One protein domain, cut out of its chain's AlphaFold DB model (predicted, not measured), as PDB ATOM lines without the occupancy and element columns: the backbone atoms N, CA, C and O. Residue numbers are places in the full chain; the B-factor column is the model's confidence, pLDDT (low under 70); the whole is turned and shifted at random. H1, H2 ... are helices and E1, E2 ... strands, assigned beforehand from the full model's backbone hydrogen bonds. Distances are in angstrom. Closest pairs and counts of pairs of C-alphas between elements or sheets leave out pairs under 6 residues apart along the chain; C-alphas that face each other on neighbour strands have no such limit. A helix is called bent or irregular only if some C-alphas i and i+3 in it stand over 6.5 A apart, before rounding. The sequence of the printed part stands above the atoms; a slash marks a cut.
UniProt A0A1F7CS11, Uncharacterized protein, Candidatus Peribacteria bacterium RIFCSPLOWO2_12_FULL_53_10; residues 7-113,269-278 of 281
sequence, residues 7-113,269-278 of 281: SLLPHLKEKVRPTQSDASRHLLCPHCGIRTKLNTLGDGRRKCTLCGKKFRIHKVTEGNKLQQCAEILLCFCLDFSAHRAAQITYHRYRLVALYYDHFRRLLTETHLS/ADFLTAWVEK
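AT A GLANCE: This is residues 7 to 113 and 269 to 278 of the 281 residues of an uncharacterized protein of Candidatus Peribacteria bacterium RIFCSPLOWO2_12_FULL_53_10 (UniProt A0A1F7CS11). A small head of loops round the short hairpin of E1 and E2 lies at one end, and a cluster of crossed helices at the other, where H1, H3 and H4 pack on H2. Two long links join head and cluster, the short helix H5 lies between them, and residues 105 to 113, of which 105 to 111 belong to H4, stick out. The 117 printed residues hold five named helices and two named strands in the order H1, E1, E2, H2, H3, H4, H5; the sheet, E1 - E2, is antiparallel, and the class is mostly helix, with 56 of the 62 residues in named elements. The whole is loose, with a radius of gyration of the C-alphas of 16.7 A and spans of 47 by 37 by 24 A.

IN THESE COORDINATES: E1, residues 38 to 40, and E2, residues 46 to 48, each measure 6.5 A. H2, residues 62 to 77, is 22.1 A long and begins with C-alpha 62 at (-2.095, -37.586, 17.914). H1, residues 7 to 15, is 14.5 A long and starts at (-0.357, -46.020, 3.444); it is irregular, but only just, with C-alphas 7 and 10 at 7.0 A. H3 holds residues 82 to 89, 10.3 A. H4, residues 93 to 111, is 27.1 A long and ends at (-25.791, -44.579, 3.813). H5 holds residues 271 to 274, 4.8 A.

HOW THE PARTS SIT: E1 and E2 form a hairpin, antiparallel at 147 degrees, with N 39 and O 47 at 3.0 A and N 47 and O 39 at 2.8 A, within hydrogen-bond range. Residues 46 to 47 of E2 also pair with residues 54 to 55, antiparallel. Both strands are apart from H3, H4 and H5. H2 is the hub, touching three helices, and the helix packing is mostly crossed, with no touching pair at a shallow tilt. H2 touches H1 with residues 66 to 70 alone, at a steep tilt of 59 degrees, opposite ways; the closest C-alphas are those of Leu 8 and Ala 70, 5.9 A. H2 touches H3, closest at the C-alphas of Cys 75 and Ala 85, 5.7 A. H2 touches H4, closest at the C-alphas of Ile 72 and Val 96, 6.3 A, at a tilt of 69 degrees, only just steep, the same way. H3 touches H4, closest at the C-alphas of Ala 86 and Tyr 93, 5.2 A. H5 is close to but not clearly touching H2, with the C-alphas of Lys 65 and Leu 272 at 7.7 A. Every O i to N i+4 pair is within hydrogen-bond range in H2, H3 and H4; in H1 4 of 5 are, and H5 is too short for such a pair.

THE WHOLE: The two C-alphas farthest apart are those of Leu 50 and Arg 84, 48.1 A. Residues 114 to 268 are not printed, and C-alphas 113 and 269 are 21.4 A apart across the cut. The links H1 to E1, 22 residues, and E2 to H2, 13 residues, are long. The mean pLDDT of the printed part is 83.1; 17 residues are under 70, among them residues 16 to 21, 58 to 62 and 276 to 278.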
ATOM      1  N   SER A   7       0.378 -46.517   4.615       91.56
ATOM      2  CA  SER A   7      -0.357 -46.020   3.444       91.56
ATOM      3  C   SER A   7      -1.561 -45.144   3.820       91.56
ATOM      4  O   SER A   7      -1.913 -44.230   3.077       91.56
ATOM      5  N   LEU A   8      -2.186 -45.379   4.980       91.00
ATOM      6  CA  LEU A   8      -3.390 -44.672   5.428       91.00
ATOM      7  C   LEU A   8      -3.080 -43.379   6.190       91.00
ATOM      8  O   LEU A   8      -3.940 -42.500   6.309       91.00
ATOM      9  N   LEU A   9      -1.857 -43.234   6.708       88.94
ATOM     10  CA  LEU A   9      -1.477 -42.091   7.539       88.94
ATOM     11  C   LEU A   9      -1.612 -40.734   6.835       88.94
ATOM     12  O   LEU A   9      -2.100 -39.809   7.490       88.94
ATOM     13  N   PRO A  10      -1.207 -40.551   5.560       87.62
ATOM     14  CA  PRO A  10      -1.386 -39.274   4.871       87.62
ATOM     15  C   PRO A  10      -2.860 -38.854   4.823       87.62
ATOM     16  O   PRO A  10      -3.192 -37.736   5.211       87.62
ATOM     17  N   HIS A  11      -3.753 -39.786   4.481       88.12
ATOM     18  CA  HIS A  11      -5.193 -39.538   4.387       88.12
ATOM     19  C   HIS A  11      -5.821 -39.186   5.742       88.12
ATOM     20  O   HIS A  11      -6.654 -38.284   5.844       88.12
ATOM     21  N   LEU A  12      -5.406 -39.856   6.821       85.88
ATOM     22  CA  LEU A  12      -5.889 -39.516   8.160       85.88
ATOM     23  C   LEU A  12      -5.341 -38.165   8.655       85.88
ATOM     24  O   LEU A  12      -6.054 -37.425   9.339       85.88
ATOM     25  N   LYS A  13      -4.099 -37.810   8.301       82.69
ATOM     26  CA  LYS A  13      -3.507 -36.497   8.617       82.69
ATOM     27  C   LYS A  13      -4.221 -35.353   7.899       82.69
ATOM     28  O   LYS A  13      -4.349 -34.277   8.469       82.69
ATOM     29  N   GLU A  14      -4.724 -35.569   6.684       79.50
ATOM     30  CA  GLU A  14      -5.560 -34.573   5.996       79.50
ATOM     31  C   GLU A  14      -6.857 -34.283   6.758       79.50
ATOM     32  O   GLU A  14      -7.326 -33.141   6.791       79.50
ATOM     33  N   LYS A  15      -7.428 -35.310   7.403       75.62
ATOM     34  CA  LYS A  15      -8.620 -35.156   8.240       75.62
ATOM     35  C   LYS A  15      -8.298 -34.401   9.516       75.62
ATOM     36  O   LYS A  15      -8.990 -33.439   9.828       75.62
ATOM     37  N   VAL A  16      -7.219 -34.770  10.198       69.44
ATOM     38  CA  VAL A  16      -6.790 -34.135  11.447       69.44
ATOM     39  C   VAL A  16      -5.828 -33.002  11.131       69.44
ATOM     40  O   VAL A  16      -4.614 -33.191  11.161       69.44
ATOM     41  N   ARG A  17      -6.352 -31.804  10.832       58.94
ATOM     42  CA  ARG A  17      -5.490 -30.635  10.584       58.94
ATOM     43  C   ARG A  17      -4.588 -30.412  11.803       58.94
ATOM     44  O   ARG A  17      -5.106 -30.060  12.869       58.94
ATOM     45  N   PRO A  18      -3.261 -30.588  11.681       55.97
ATOM     46  CA  PRO A  18      -2.371 -30.317  12.789       55.97
ATOM     47  C   PRO A  18      -2.473 -28.839  13.141       55.97
ATOM     48  O   PRO A  18      -2.661 -27.970  12.284       55.97
ATOM     49  N   THR A  19      -2.334 -28.544  14.425       60.38
ATOM     50  CA  THR A  19      -2.102 -27.183  14.886       60.38
ATOM     51  C   THR A  19      -0.793 -26.698  14.289       60.38
ATOM     52  O   THR A  19       0.281 -27.066  14.757       60.38
ATOM     53  N   GLN A  20      -0.884 -25.914  13.219       63.19
ATOM     54  CA  GLN A  20       0.275 -25.263  12.638       63.19
ATOM     55  C   GLN A  20       0.719 -24.145  13.577       63.19
ATOM     56  O   GLN A  20      -0.111 -23.402  14.106       63.19
ATOM     57  N   SER A  21       2.024 -24.036  13.793       66.38
ATOM     58  CA  SER A  21       2.620 -22.911  14.495       66.38
ATOM     59  C   SER A  21       3.599 -22.205  13.572       66.38
ATOM     60  O   SER A  21       4.307 -22.870  12.817       66.38
ATOM     61  N   ASP A  22       3.655 -20.878  13.634       70.62
ATOM     62  CA  ASP A  22       4.701 -20.123  12.941       70.62
ATOM     63  C   ASP A  22       6.090 -20.379  13.562       70.62
ATOM     64  O   ASP A  22       6.230 -21.080  14.571       70.62
ATOM     65  N   ALA A  23       7.135 -19.779  12.982       69.44
ATOM     66  CA  ALA A  23       8.507 -19.870  13.493       69.44
ATOM     67  C   ALA A  23       8.649 -19.406  14.959       69.44
ATOM     68  O   ALA A  23       9.563 -19.831  15.662       69.44
ATOM     69  N   SER A  24       7.716 -18.581  15.449       70.88
ATOM     70  CA  SER A  24       7.653 -18.104  16.835       70.88
ATOM     71  C   SER A  24       6.773 -18.975  17.744       70.88
ATOM     72  O   SER A  24       6.397 -18.544  18.835       70.88
ATOM     73  N   ARG A  25       6.421 -20.191  17.299       66.56
ATOM     74  CA  ARG A  25       5.559 -21.163  17.995       66.56
ATOM     75  C   ARG A  25       4.136 -20.661  18.273       66.56
ATOM     76  O   ARG A  25       3.417 -21.265  19.070       66.56
ATOM     77  N   HIS A  26       3.695 -19.590  17.612       75.69
ATOM     78  CA  HIS A  26       2.326 -19.101  17.748       75.69
ATOM     79  C   HIS A  26       1.390 -19.924  16.873       75.69
ATOM     80  O   HIS A  26       1.638 -20.115  15.686       75.69
ATOM     81  N   LEU A  27       0.294 -20.388  17.470       77.38
ATOM     82  CA  LEU A  27      -0.737 -21.159  16.788       77.38
ATOM     83  C   LEU A  27      -1.397 -20.345  15.670       77.38
ATOM     84  O   LEU A  27      -1.940 -19.263  15.903       77.38
ATOM     85  N   LEU A  28      -1.390 -20.910  14.470       84.00
ATOM     86  CA  LEU A  28      -2.101 -20.399  13.310       84.00
ATOM     87  C   LEU A  28      -3.533 -20.934  13.305       84.00
ATOM     88  O   LEU A  28      -3.816 -22.045  13.763       84.00
ATOM     89  N   CYS A  29      -4.460 -20.149  12.760       83.31
ATOM     90  CA  CYS A  29      -5.806 -20.650  12.522       83.31
ATOM     91  C   CYS A  29      -5.757 -21.773  11.465       83.31
ATOM     92  O   CYS A  29      -5.338 -21.510  10.339       83.31
ATOM     93  N   PRO A  30      -6.273 -22.987  11.738       76.50
ATOM     94  CA  PRO A  30      -6.226 -24.109  10.802       76.50
ATOM     95  C   PRO A  30      -7.113 -23.900   9.570       76.50
ATOM     96  O   PRO A  30      -7.052 -24.690   8.631       76.50
ATOM     97  N   HIS A  31      -7.969 -22.872   9.559       80.19
ATOM     98  CA  HIS A  31      -8.829 -22.567   8.419       80.19
ATOM     99  C   HIS A  31      -8.303 -21.464   7.510       80.19
ATOM    100  O   HIS A  31      -8.516 -21.565   6.308       80.19
ATOM    101  N   CYS A  32      -7.695 -20.411   8.062       85.25
ATOM    102  CA  CYS A  32      -7.187 -19.296   7.260       85.25
ATOM    103  C   CYS A  32      -5.658 -19.220   7.213       85.25
ATOM    104  O   CYS A  32      -5.142 -18.388   6.485       85.25
ATOM    105  N   GLY A  33      -4.933 -20.036   7.985       82.00
ATOM    106  CA  GLY A  33      -3.464 -20.056   8.014       82.00
ATOM    107  C   GLY A  33      -2.815 -18.806   8.618       82.00
ATOM    108  O   GLY A  33      -1.599 -18.736   8.725       82.00
ATOM    109  N   ILE A  34      -3.610 -17.816   9.033       84.38
ATOM    110  CA  ILE A  34      -3.120 -16.520   9.509       84.38
ATOM    111  C   ILE A  34      -2.896 -16.561  11.022       84.38
ATOM    112  O   ILE A  34      -3.725 -17.083  11.781       84.38
ATOM    113  N   ARG A  35      -1.790 -15.952  11.464       85.75
ATOM    114  CA  ARG A  35      -1.523 -15.669  12.877       85.75
ATOM    115  C   ARG A  35      -2.533 -14.645  13.369       85.75
ATOM    116  O   ARG A  35      -2.561 -13.504  12.920       85.75
ATOM    117  N   THR A  36      -3.380 -15.053  14.300       84.81
ATOM    118  CA  THR A  36      -4.450 -14.201  14.816       84.81
ATOM    119  C   THR A  36      -4.807 -14.599  16.239       84.81
ATOM    120  O   THR A  36      -4.383 -15.647  16.732       84.81
ATOM    121  N   LYS A  37      -5.583 -13.759  16.924       87.75
ATOM    122  CA  LYS A  37      -6.028 -14.048  18.283       87.75
ATOM    123  C   LYS A  37      -7.039 -15.200  18.247       87.75
ATOM    124  O   LYS A  37      -7.982 -15.214  17.457       87.75
ATOM    125  N   LEU A  38      -6.833 -16.190  19.112       88.88
ATOM    126  CA  LEU A  38      -7.700 -17.362  19.231       88.88
ATOM    127  C   LEU A  38      -8.438 -17.321  20.569       88.88
ATOM    128  O   LEU A  38      -7.888 -17.698  21.608       88.88
ATOM    129  N   ASN A  39      -9.694 -16.874  20.543       90.31
ATOM    130  CA  ASN A  39     -10.520 -16.781  21.744       90.31
ATOM    131  C   ASN A  39     -10.926 -18.180  22.213       90.31
ATOM    132  O   ASN A  39     -11.418 -18.974  21.411       90.31
ATOM    133  N   THR A  40     -10.735 -18.478  23.497       89.50
ATOM    134  CA  THR A  40     -11.234 -19.713  24.117       89.50
ATOM    135  C   THR A  40     -12.730 -19.582  24.377       89.50
ATOM    136  O   THR A  40     -13.173 -18.590  24.948       89.50
ATOM    137  N   LEU A  41     -13.503 -20.569  23.939       86.50
ATOM    138  CA  LEU A  41     -14.924 -20.705  24.237       86.50
ATOM    139  C   LEU A  41     -15.116 -21.594  25.476       86.50
ATOM    140  O   LEU A  41     -14.223 -22.360  25.839       86.50
ATOM    141  N   GLY A  42     -16.288 -21.510  26.111       77.38
ATOM    142  CA  GLY A  42     -16.598 -22.281  27.324       77.38
ATOM    143  C   GLY A  42     -16.572 -23.807  27.141       77.38
ATOM    144  O   GLY A  42     -16.373 -24.529  28.106       77.38
ATOM    145  N   ASP A  43     -16.699 -24.300  25.905       73.75
ATOM    146  CA  ASP A  43     -16.627 -25.722  25.531       73.75
ATOM    147  C   ASP A  43     -15.189 -26.219  25.247       73.75
ATOM    148  O   ASP A  43     -14.982 -27.345  24.785       73.75
ATOM    149  N   GLY A  44     -14.181 -25.368  25.478       73.50
ATOM    150  CA  GLY A  44     -12.770 -25.652  25.211       73.50
ATOM    151  C   GLY A  44     -12.347 -25.465  23.748       73.50
ATOM    152  O   GLY A  44     -11.159 -25.602  23.434       73.50
ATOM    153  N   ARG A  45     -13.269 -25.112  22.839       82.62
ATOM    154  CA  ARG A  45     -12.932 -24.776  21.448       82.62
ATOM    155  C   ARG A  45     -12.275 -23.399  21.363       82.62
ATOM    156  O   ARG A  45     -12.413 -22.545  22.236       82.62
ATOM    157  N   ARG A  46     -11.568 -23.156  20.265       86.62
ATOM    158  CA  ARG A  46     -11.009 -21.854  19.897       86.62
ATOM    159  C   ARG A  46     -11.811 -21.245  18.759       86.62
ATOM    160  O   ARG A  46     -12.169 -21.937  17.811       86.62
ATOM    161  N   LYS A  47     -12.061 -19.940  18.833       89.94
ATOM    162  CA  LYS A  47     -12.635 -19.140  17.747       89.94
ATOM    163  C   LYS A  47     -11.563 -18.215  17.184       89.94
ATOM    164  O   LYS A  47     -10.985 -17.416  17.919       89.94
ATOM    165  N   CYS A  48     -11.331 -18.309  15.880       91.50
ATOM    166  CA  CYS A  48     -10.477 -17.370  15.160       91.50
ATOM    167  C   CYS A  48     -11.131 -15.983  15.123       91.50
ATOM    168  O   CYS A  48     -12.283 -15.866  14.700       91.50
ATOM    169  N   THR A  49     -10.411 -14.933  15.531       92.44
ATOM    170  CA  THR A  49     -10.929 -13.555  15.456       92.44
ATOM    171  C   THR A  49     -11.045 -13.025  14.031       92.44
ATOM    172  O   THR A  49     -11.851 -12.137  13.798       92.44
ATOM    173  N   LEU A  50     -10.278 -13.572  13.085       91.56
ATOM    174  CA  LEU A  50     -10.276 -13.120  11.693       91.56
ATOM    175  C   LEU A  50     -11.375 -13.798  10.859       91.56
ATOM    176  O   LEU A  50     -12.262 -13.139  10.337       91.56
ATOM    177  N   CYS A  51     -11.344 -15.130  10.745       91.31
ATOM    178  CA  CYS A  51     -12.279 -15.873   9.892       91.31
ATOM    179  C   CYS A  51     -13.531 -16.371  10.633       91.31
ATOM    180  O   CYS A  51     -14.347 -17.078  10.048       91.31
ATOM    181  N   GLY A  52     -13.644 -16.122  11.941       87.31
ATOM    182  CA  GLY A  52     -14.805 -16.484  12.763       87.31
ATOM    183  C   GLY A  52     -15.025 -17.983  13.017       87.31
ATOM    184  O   GLY A  52     -15.858 -18.333  13.857       87.31
ATOM    185  N   LYS A  53     -14.288 -18.867  12.336       86.94
ATOM    186  CA  LYS A  53     -14.436 -20.328  12.444       86.94
ATOM    187  C   LYS A  53     -13.994 -20.842  13.817       86.94
ATOM    188  O   LYS A  53     -13.049 -20.321  14.419       86.94
ATOM    189  N   LYS A  54     -14.705 -21.866  14.294       86.00
ATOM    190  CA  LYS A  54     -14.497 -22.537  15.585       86.00
ATOM    191  C   LYS A  54     -13.815 -23.889  15.357       86.00
ATOM    192  O   LYS A  54     -14.225 -24.606  14.453       86.00
ATOM    193  N   PHE A  55     -12.814 -24.235  16.162       76.62
ATOM    194  CA  PHE A  55     -12.053 -25.489  16.046       76.62
ATOM    195  C   PHE A  55     -11.401 -25.878  17.385       76.62
ATOM    196  O   PHE A  55     -11.256 -25.031  18.267       76.62
ATOM    197  N   ARG A  56     -10.992 -27.141  17.564       74.75
ATOM    198  CA  ARG A  56     -10.174 -27.582  18.714       74.75
ATOM    199  C   ARG A  56      -8.683 -27.564  18.350       74.75
ATOM    200  O   ARG A  56      -8.318 -27.752  17.196       74.75
ATOM    201  N   ILE A  57      -7.821 -27.311  19.336       71.00
ATOM    202  CA  ILE A  57      -6.357 -27.403  19.193       71.00
ATOM    203  C   ILE A  57      -5.952 -28.833  19.566       71.00
ATOM    204  O   ILE A  57      -6.071 -29.217  20.729       71.00
ATOM    205  N   HIS A  58      -5.481 -29.615  18.594       61.38
ATOM    206  CA  HIS A  58      -4.985 -30.976  18.821       61.38
ATOM    207  C   HIS A  58      -3.548 -30.954  19.382       61.38
ATOM    208  O   HIS A  58      -2.731 -30.143  18.956       61.38
ATOM    209  N   LYS A  59      -3.215 -31.826  20.348       56.50
ATOM    210  CA  LYS A  59      -1.842 -31.956  20.888       56.50
ATOM    211  C   LYS A  59      -1.032 -32.959  20.055       56.50
ATOM    212  O   LYS A  59      -1.558 -33.987  19.670       56.50
ATOM    213  N   VAL A  60       0.268 -32.722  19.864       46.22
ATOM    214  CA  VAL A  60       1.220 -33.532  19.055       46.22
ATOM    215  C   VAL A  60       1.220 -35.053  19.360       46.22
ATOM    216  O   VAL A  60       1.613 -35.852  18.516       46.22
ATOM    217  N   THR A  61       0.676 -35.492  20.500       51.34
ATOM    218  CA  THR A  61       0.366 -36.899  20.843       51.34
ATOM    219  C   THR A  61      -0.636 -37.619  19.916       51.34
ATOM    220  O   THR A  61      -0.913 -38.798  20.131       51.34
ATOM    221  N   GLU A  62      -1.176 -36.965  18.881       64.31
ATOM    222  CA  GLU A  62      -2.095 -37.586  17.914       64.31
ATOM    223  C   GLU A  62      -1.418 -38.566  16.929       64.31
ATOM    224  O   GLU A  62      -2.117 -39.390  16.354       64.31
ATOM    225  N   GLY A  63      -0.087 -38.556  16.756       74.25
ATOM    226  CA  GLY A  63       0.597 -39.467  15.816       74.25
ATOM    227  C   GLY A  63       0.352 -40.954  16.111       74.25
ATOM    228  O   GLY A  63      -0.061 -41.706  15.232       74.25
ATOM    229  N   ASN A  64       0.492 -41.355  17.377       81.56
ATOM    230  CA  ASN A  64       0.222 -42.732  17.804       81.56
ATOM    231  C   ASN A  64      -1.265 -43.094  17.685       81.56
ATOM    232  O   ASN A  64      -1.591 -44.233  17.372       81.56
ATOM    233  N   LYS A  65      -2.176 -42.140  17.909       84.56
ATOM    234  CA  LYS A  65      -3.620 -42.376  17.753       84.56
ATOM    235  C   LYS A  65      -4.015 -42.534  16.288       84.56
ATOM    236  O   LYS A  65      -4.884 -43.340  15.978       84.56
ATOM    237  N   LEU A  66      -3.379 -41.774  15.397       88.25
ATOM    238  CA  LEU A  66      -3.542 -41.919  13.955       88.25
ATOM    239  C   LEU A  66      -3.057 -43.289  13.489       88.25
ATOM    240  O   LEU A  66      -3.788 -43.955  12.763       88.25
ATOM    241  N   GLN A  67      -1.898 -43.738  13.977       89.62
ATOM    242  CA  GLN A  67      -1.397 -45.085  13.711       89.62
ATOM    243  C   GLN A  67      -2.359 -46.160  14.231       89.62
ATOM    244  O   GLN A  67      -2.738 -47.062  13.494       89.62
ATOM    245  N   GLN A  68      -2.827 -46.023  15.476       91.25
ATOM    246  CA  GLN A  68      -3.828 -46.923  16.056       91.25
ATOM    247  C   GLN A  68      -5.093 -46.979  15.196       91.25
ATOM    248  O   GLN A  68      -5.574 -48.063  14.882       91.25
ATOM    249  N   CYS A  69      -5.625 -45.823  14.791       93.50
ATOM    250  CA  CYS A  69      -6.795 -45.755  13.922       93.50
ATOM    251  C   CYS A  69      -6.529 -46.448  12.579       93.50
ATOM    252  O   CYS A  69      -7.354 -47.248  12.155       93.50
ATOM    253  N   ALA A  70      -5.376 -46.197  11.951       95.12
ATOM    254  CA  ALA A  70      -4.984 -46.806  10.682       95.12
ATOM    255  C   ALA A  70      -4.926 -48.341  10.773       95.12
ATOM    256  O   ALA A  70      -5.563 -49.034   9.984       95.12
ATOM    257  N   GLU A  71      -4.231 -48.881  11.775       95.56
ATOM    258  CA  GLU A  71      -4.084 -50.328  11.978       95.56
ATOM    259  C   GLU A  71      -5.416 -51.010  12.312       95.56
ATOM    260  O   GLU A  71      -5.718 -52.095  11.802       95.56
ATOM    261  N   ILE A  72      -6.239 -50.369  13.151       96.38
ATOM    262  CA  ILE A  72      -7.567 -50.875  13.520       96.38
ATOM    263  C   ILE A  72      -8.527 -50.798  12.324       96.38
ATOM    264  O   ILE A  72      -9.321 -51.717  12.119       96.38
ATOM    265  N   LEU A  73      -8.458 -49.739  11.516       96.69
ATOM    266  CA  LEU A  73      -9.268 -49.591  10.309       96.69
ATOM    267  C   LEU A  73      -8.888 -50.624   9.249       96.69
ATOM    268  O   LEU A  73      -9.767 -51.253   8.666       96.69
ATOM    269  N   LEU A  74      -7.596 -50.865   9.043       97.19
ATOM    270  CA  LEU A  74      -7.146 -51.890   8.108       97.19
ATOM    271  C   LEU A  74      -7.578 -53.291   8.572       97.19
ATOM    272  O   LEU A  74      -8.111 -54.066   7.780       97.19
ATOM    273  N   CYS A  75      -7.469 -53.591   9.873       96.38
ATOM    274  CA  CYS A  75      -8.065 -54.793  10.472       96.38
ATOM    275  C   CYS A  75      -9.565 -54.926  10.176       96.38
ATOM    276  O   CYS A  75     -10.053 -56.028   9.902       96.38
ATOM    277  N   PHE A  76     -10.296 -53.813  10.257       95.62
ATOM    278  CA  PHE A  76     -11.725 -53.773   9.983       95.62
ATOM    279  C   PHE A  76     -12.015 -54.102   8.514       95.62
ATOM    280  O   PHE A  76     -12.890 -54.932   8.257       95.62
ATOM    281  N   CYS A  77     -11.266 -53.532   7.566       96.06
ATOM    282  CA  CYS A  77     -11.390 -53.822   6.131       96.06
ATOM    283  C   CYS A  77     -10.999 -55.270   5.782       96.06
ATOM    284  O   CYS A  77     -11.644 -55.895   4.948       96.06
ATOM    285  N   LEU A  78     -10.028 -55.851   6.493       93.94
ATOM    286  CA  LEU A  78      -9.598 -57.253   6.353       93.94
ATOM    287  C   LEU A  78     -10.550 -58.281   6.994       93.94
ATOM    288  O   LEU A  78     -10.211 -59.456   7.123       93.94
ATOM    289  N   ASP A  79     -11.739 -57.857   7.430       91.94
ATOM    290  CA  ASP A  79     -12.749 -58.716   8.056       91.94
ATOM    291  C   ASP A  79     -12.319 -59.401   9.370       91.94
ATOM    292  O   ASP A  79     -12.994 -60.320   9.851       91.94
ATOM    293  N   PHE A  80     -11.268 -58.920  10.042       92.69
ATOM    294  CA  PHE A  80     -10.907 -59.443  11.359       92.69
ATOM    295  C   PHE A  80     -11.924 -59.044  12.425       92.69
ATOM    296  O   PHE A  80     -12.426 -57.918  12.460       92.69
ATOM    297  N   SER A  81     -12.221 -59.970  13.342       89.94
ATOM    298  CA  SER A  81     -12.992 -59.653  14.545       89.94
ATOM    299  C   SER A  81     -12.220 -58.667  15.425       89.94
ATOM    300  O   SER A  81     -10.991 -58.650  15.400       89.94
ATOM    301  N   ALA A  82     -12.918 -57.886  16.256       91.25
ATOM    302  CA  ALA A  82     -12.262 -56.960  17.187       91.25
ATOM    303  C   ALA A  82     -11.268 -57.682  18.120       91.25
ATOM    304  O   ALA A  82     -10.218 -57.143  18.455       91.25
ATOM    305  N   HIS A  83     -11.564 -58.933  18.489       91.88
ATOM    306  CA  HIS A  83     -10.655 -59.772  19.267       91.88
ATOM    307  C   HIS A  83      -9.374 -60.099  18.490       91.88
ATOM    308  O   HIS A  83      -8.274 -59.869  18.983       91.88
ATOM    309  N   ARG A  84      -9.507 -60.584  17.248       92.50
ATOM    310  CA  ARG A  84      -8.357 -60.907  16.395       92.50
ATOM    311  C   ARG A  84      -7.532 -59.662  16.061       92.50
ATOM    312  O   ARG A  84      -6.310 -59.716  16.102       92.50
ATOM    313  N   ALA A  85      -8.188 -58.541  15.783       94.88
ATOM    314  CA  ALA A  85      -7.536 -57.260  15.546       94.88
ATOM    315  C   ALA A  85      -6.724 -56.799  16.766       94.88
ATOM    316  O   ALA A  85      -5.565 -56.422  16.615       94.88
ATOM    317  N   ALA A  86      -7.275 -56.913  17.980       94.75
ATOM    318  CA  ALA A  86      -6.553 -56.608  19.216       94.75
ATOM    319  C   ALA A  86      -5.319 -57.503  19.422       94.75
ATOM    320  O   ALA A  86      -4.272 -57.019  19.833       94.75
ATOM    321  N   GLN A  87      -5.413 -58.793  19.085       93.88
ATOM    322  CA  GLN A  87      -4.281 -59.723  19.181       93.88
ATOM    323  C   GLN A  87      -3.162 -59.405  18.181       93.88
ATOM    324  O   GLN A  87      -1.992 -59.539  18.517       93.88
ATOM    325  N   ILE A  88      -3.511 -59.006  16.956       94.06
ATOM    326  CA  ILE A  88      -2.537 -58.763  15.882       94.06
ATOM    327  C   ILE A  88      -1.871 -57.391  16.020       94.06
ATOM    328  O   ILE A  88      -0.680 -57.259  15.760       94.06
ATOM    329  N   THR A  89      -2.643 -56.375  16.411       92.56
ATOM    330  CA  THR A  89      -2.158 -54.988  16.552       92.56
ATOM    331  C   THR A  89      -1.590 -54.691  17.938       92.56
ATOM    332  O   THR A  89      -0.985 -53.647  18.143       92.56
ATOM    333  N   TYR A  90      -1.795 -55.593  18.902       91.81
ATOM    334  CA  TYR A  90      -1.443 -55.419  20.316       91.81
ATOM    335  C   TYR A  90      -2.122 -54.217  20.998       91.81
ATOM    336  O   TYR A  90      -1.750 -53.824  22.107       91.81
ATOM    337  N   HIS A  91      -3.172 -53.657  20.386       92.00
ATOM    338  CA  HIS A  91      -4.000 -52.623  21.003       92.00
ATOM    339  C   HIS A  91      -4.986 -53.219  22.005       92.00
ATOM    340  O   HIS A  91      -5.441 -54.359  21.893       92.00
ATOM    341  N   ARG A  92      -5.390 -52.411  22.991       90.56
ATOM    342  CA  ARG A  92      -6.387 -52.823  23.990       90.56
ATOM    343  C   ARG A  92      -7.710 -53.165  23.301       90.56
ATOM    344  O   ARG A  92      -8.267 -52.319  22.607       90.56
ATOM    345  N   TYR A  93      -8.278 -54.339  23.587       92.19
ATOM    346  CA  TYR A  93      -9.552 -54.784  22.998       92.19
ATOM    347  C   TYR A  93     -10.669 -53.735  23.090       92.19
ATOM    348  O   TYR A  93     -11.364 -53.494  22.108       92.19
ATOM    349  N   ARG A  94     -10.810 -53.062  24.244       90.00
ATOM    350  CA  ARG A  94     -11.817 -52.004  24.436       90.00
ATOM    351  C   ARG A  94     -11.668 -50.867  23.417       90.00
ATOM    352  O   ARG A  94     -12.671 -50.389  22.908       90.00
ATOM    353  N   LEU A  95     -10.433 -50.473  23.102       90.25
ATOM    354  CA  LEU A  95     -10.144 -49.451  22.095       90.25
ATOM    355  C   LEU A  95     -10.535 -49.942  20.695       90.25
ATOM    356  O   LEU A  95     -11.223 -49.239  19.966       90.25
ATOM    357  N   VAL A  96     -10.142 -51.167  20.341       92.88
ATOM    358  CA  VAL A  96     -10.466 -51.772  19.039       92.88
ATOM    359  C   VAL A  96     -11.977 -51.882  18.837       92.88
ATOM    360  O   VAL A  96     -12.493 -51.489  17.794       92.88
ATOM    361  N   ALA A  97     -12.696 -52.373  19.848       90.69
ATOM    362  CA  ALA A  97     -14.150 -52.482  19.823       90.69
ATOM    363  C   ALA A  97     -14.826 -51.112  19.652       90.69
ATOM    364  O   ALA A  97     -15.740 -50.992  18.838       90.69
ATOM    365  N   LEU A  98     -14.329 -50.084  20.351       88.75
ATOM    366  CA  LEU A  98     -14.814 -48.709  20.234       88.75
ATOM    367  C   LEU A  98     -14.664 -48.177  18.800       88.75
ATOM    368  O   LEU A  98     -15.638 -47.720  18.206       88.75
ATOM    369  N   TYR A  99     -13.472 -48.287  18.209       92.81
ATOM    370  CA  TYR A  99     -13.236 -47.869  16.821       92.81
ATOM    371  C   TYR A  99     -14.113 -48.633  15.826       92.81
ATOM    372  O   TYR A  99     -14.693 -48.023  14.932       92.81
ATOM    373  N   TYR A 100     -14.277 -49.946  16.003       93.25
ATOM    374  CA  TYR A 100     -15.177 -50.744  15.170       93.25
ATOM    375  C   TYR A 100     -16.621 -50.232  15.241       93.25
ATOM    376  O   TYR A 100     -17.290 -50.135  14.213       93.25
ATOM    377  N   ASP A 101     -17.110 -49.884  16.431       89.38
ATOM    378  CA  ASP A 101     -18.446 -49.312  16.592       89.38
ATOM    379  C   ASP A 101     -18.555 -47.921  15.952       89.38
ATOM    380  O   ASP A 101     -19.565 -47.632  15.308       89.38
ATOM    381  N   HIS A 102     -17.510 -47.091  16.029       91.00
ATOM    382  CA  HIS A 102     -17.464 -45.819  15.304       91.00
ATOM    383  C   HIS A 102     -17.491 -46.003  13.788       91.00
ATOM    384  O   HIS A 102     -18.263 -45.317  13.126       91.00
ATOM    385  N   PHE A 103     -16.721 -46.941  13.232       94.38
ATOM    386  CA  PHE A 103     -16.739 -47.221  11.795       94.38
ATOM    387  C   PHE A 103     -18.112 -47.704  11.335       94.38
ATOM    388  O   PHE A 103     -18.617 -47.238  10.318       94.38
ATOM    389  N   ARG A 104     -18.763 -48.581  12.106       92.00
ATOM    390  CA  ARG A 104     -20.130 -49.024  11.800       92.00
ATOM    391  C   ARG A 104     -21.122 -47.874  11.827       92.00
ATOM    392  O   ARG A 104     -21.910 -47.748  10.899       92.00
ATOM    393  N   ARG A 105     -21.093 -47.043  12.875       90.00
ATOM    394  CA  ARG A 105     -21.966 -45.865  12.970       90.00
ATOM    395  C   ARG A 105     -21.737 -44.927  11.798       90.00
ATOM    396  O   ARG A 105     -22.707 -44.545  11.165       90.00
ATOM    397  N   LEU A 106     -20.477 -44.655  11.464       92.38
ATOM    398  CA  LEU A 106     -20.103 -43.826  10.327       92.38
ATOM    399  C   LEU A 106     -20.710 -44.364   9.027       92.38
ATOM    400  O   LEU A 106     -21.435 -43.642   8.357       92.38
ATOM    401  N   LEU A 107     -20.484 -45.644   8.712       94.12
ATOM    402  CA  LEU A 107     -21.036 -46.283   7.513       94.12
ATOM    403  C   LEU A 107     -22.569 -46.254   7.483       94.12
ATOM    404  O   LEU A 107     -23.165 -46.075   6.424       94.12
ATOM    405  N   THR A 108     -23.215 -46.449   8.628       91.31
ATOM    406  CA  THR A 108     -24.672 -46.398   8.744       91.31
ATOM    407  C   THR A 108     -25.196 -44.978   8.518       91.31
ATOM    408  O   THR A 108     -26.105 -44.795   7.716       91.31
ATOM    409  N   GLU A 109     -24.614 -43.977   9.181       89.94
ATOM    410  CA  GLU A 109     -25.013 -42.565   9.101       89.94
ATOM    411  C   GLU A 109     -24.784 -41.968   7.707       89.94
ATOM    412  O   GLU A 109     -25.547 -41.104   7.284       89.94
ATOM    413  N   THR A 110     -23.782 -42.444   6.960       91.06
ATOM    414  CA  THR A 110     -23.552 -41.989   5.582       91.06
ATOM    415  C   THR A 110     -24.494 -42.610   4.554       91.06
ATOM    416  O   THR A 110     -24.714 -42.008   3.507       91.06
ATOM    417  N   HIS A 111     -25.020 -43.813   4.806       88.62
ATOM    418  CA  HIS A 111     -25.791 -44.579   3.813       88.62
ATOM    419  C   HIS A 111     -27.277 -44.745   4.161       88.62
ATOM    420  O   HIS A 111     -28.017 -45.332   3.373       88.62
ATOM    421  N   LEU A 112     -27.733 -44.258   5.318       87.38
ATOM    422  CA  LEU A 112     -29.145 -44.246   5.700       87.38
ATOM    423  C   LEU A 112     -29.665 -42.819   5.850       87.38
ATOM    424  O   LEU A 112     -28.964 -41.923   6.310       87.38
ATOM    425  N   SER A 113     -30.938 -42.624   5.503       86.50
ATOM    426  CA  SER A 113     -31.621 -41.362   5.773       86.50
ATOM    427  C   SER A 113     -31.885 -41.188   7.277       86.50
ATOM    428  O   SER A 113     -31.991 -42.186   7.999       86.50
ATOM    429  N   ALA A 269     -13.602 -34.055  10.261       75.88
ATOM    430  CA  ALA A 269     -12.262 -33.470  10.404       75.88
ATOM    431  C   ALA A 269     -11.714 -33.513  11.850       75.88
ATOM    432  O   ALA A 269     -10.518 -33.395  12.084       75.88
ATOM    433  N   ASP A 270     -12.574 -33.697  12.845       72.50
ATOM    434  CA  ASP A 270     -12.223 -33.747  14.261       72.50
ATOM    435  C   ASP A 270     -12.492 -35.127  14.886       72.50
ATOM    436  O   ASP A 270     -12.679 -35.223  16.102       72.50
ATOM    437  N   PHE A 271     -12.498 -36.203  14.081       79.69
ATOM    438  CA  PHE A 271     -12.907 -37.545  14.526       79.69
ATOM    439  C   PHE A 271     -12.159 -38.034  15.779       79.69
ATOM    440  O   PHE A 271     -12.790 -38.592  16.673       79.69
ATOM    441  N   LEU A 272     -10.853 -37.753  15.909       75.00
ATOM    442  CA  LEU A 272     -10.059 -38.142  17.086       75.00
ATOM    443  C   LEU A 272     -10.580 -37.539  18.396       75.00
ATOM    444  O   LEU A 272     -10.420 -38.139  19.455       75.00
ATOM    445  N   THR A 273     -11.202 -36.362  18.345       70.69
ATOM    446  CA  THR A 273     -11.852 -35.744  19.510       70.69
ATOM    447  C   THR A 273     -13.332 -36.098  19.588       70.69
ATOM    448  O   THR A 273     -13.822 -36.428  20.663       70.69
ATOM    449  N   ALA A 274     -14.039 -36.104  18.456       68.88
ATOM    450  CA  ALA A 274     -15.477 -36.357  18.401       68.88
ATOM    451  C   ALA A 274     -15.855 -37.781  18.837       68.88
ATOM    452  O   ALA A 274     -16.936 -37.998  19.383       68.88
ATOM    453  N   TRP A 275     -14.977 -38.756  18.594       72.12
ATOM    454  CA  TRP A 275     -15.197 -40.149  18.981       72.12
ATOM    455  C   TRP A 275     -14.834 -40.409  20.444       72.12
ATOM    456  O   TRP A 275     -15.492 -41.208  21.099       72.12
ATOM    457  N   VAL A 276     -13.860 -39.674  20.989       61.22
ATOM    458  CA  VAL A 276     -13.412 -39.812  22.386       61.22
ATOM    459  C   VAL A 276     -14.326 -39.062  23.368       61.22
ATOM    460  O   VAL A 276     -14.524 -39.523  24.485       61.22
ATOM    461  N   GLU A 277     -14.925 -37.933  22.970       51.44
ATOM    462  CA  GLU A 277     -15.783 -37.113  23.851       51.44
ATOM    463  C   GLU A 277     -17.198 -37.675  24.062       51.44
ATOM    464  O   GLU A 277     -17.874 -37.269  25.002       51.44
ATOM    465  N   LYS A 278     -17.653 -38.630  23.238       48.25
ATOM    466  CA  LYS A 278     -18.978 -39.266  23.390       48.25
ATOM    467  C   LYS A 278     -19.036 -40.358  24.475       48.25
ATOM    468  O   LYS A 278     -20.076 -40.992  24.617       48.25
TER     469      LYS A 278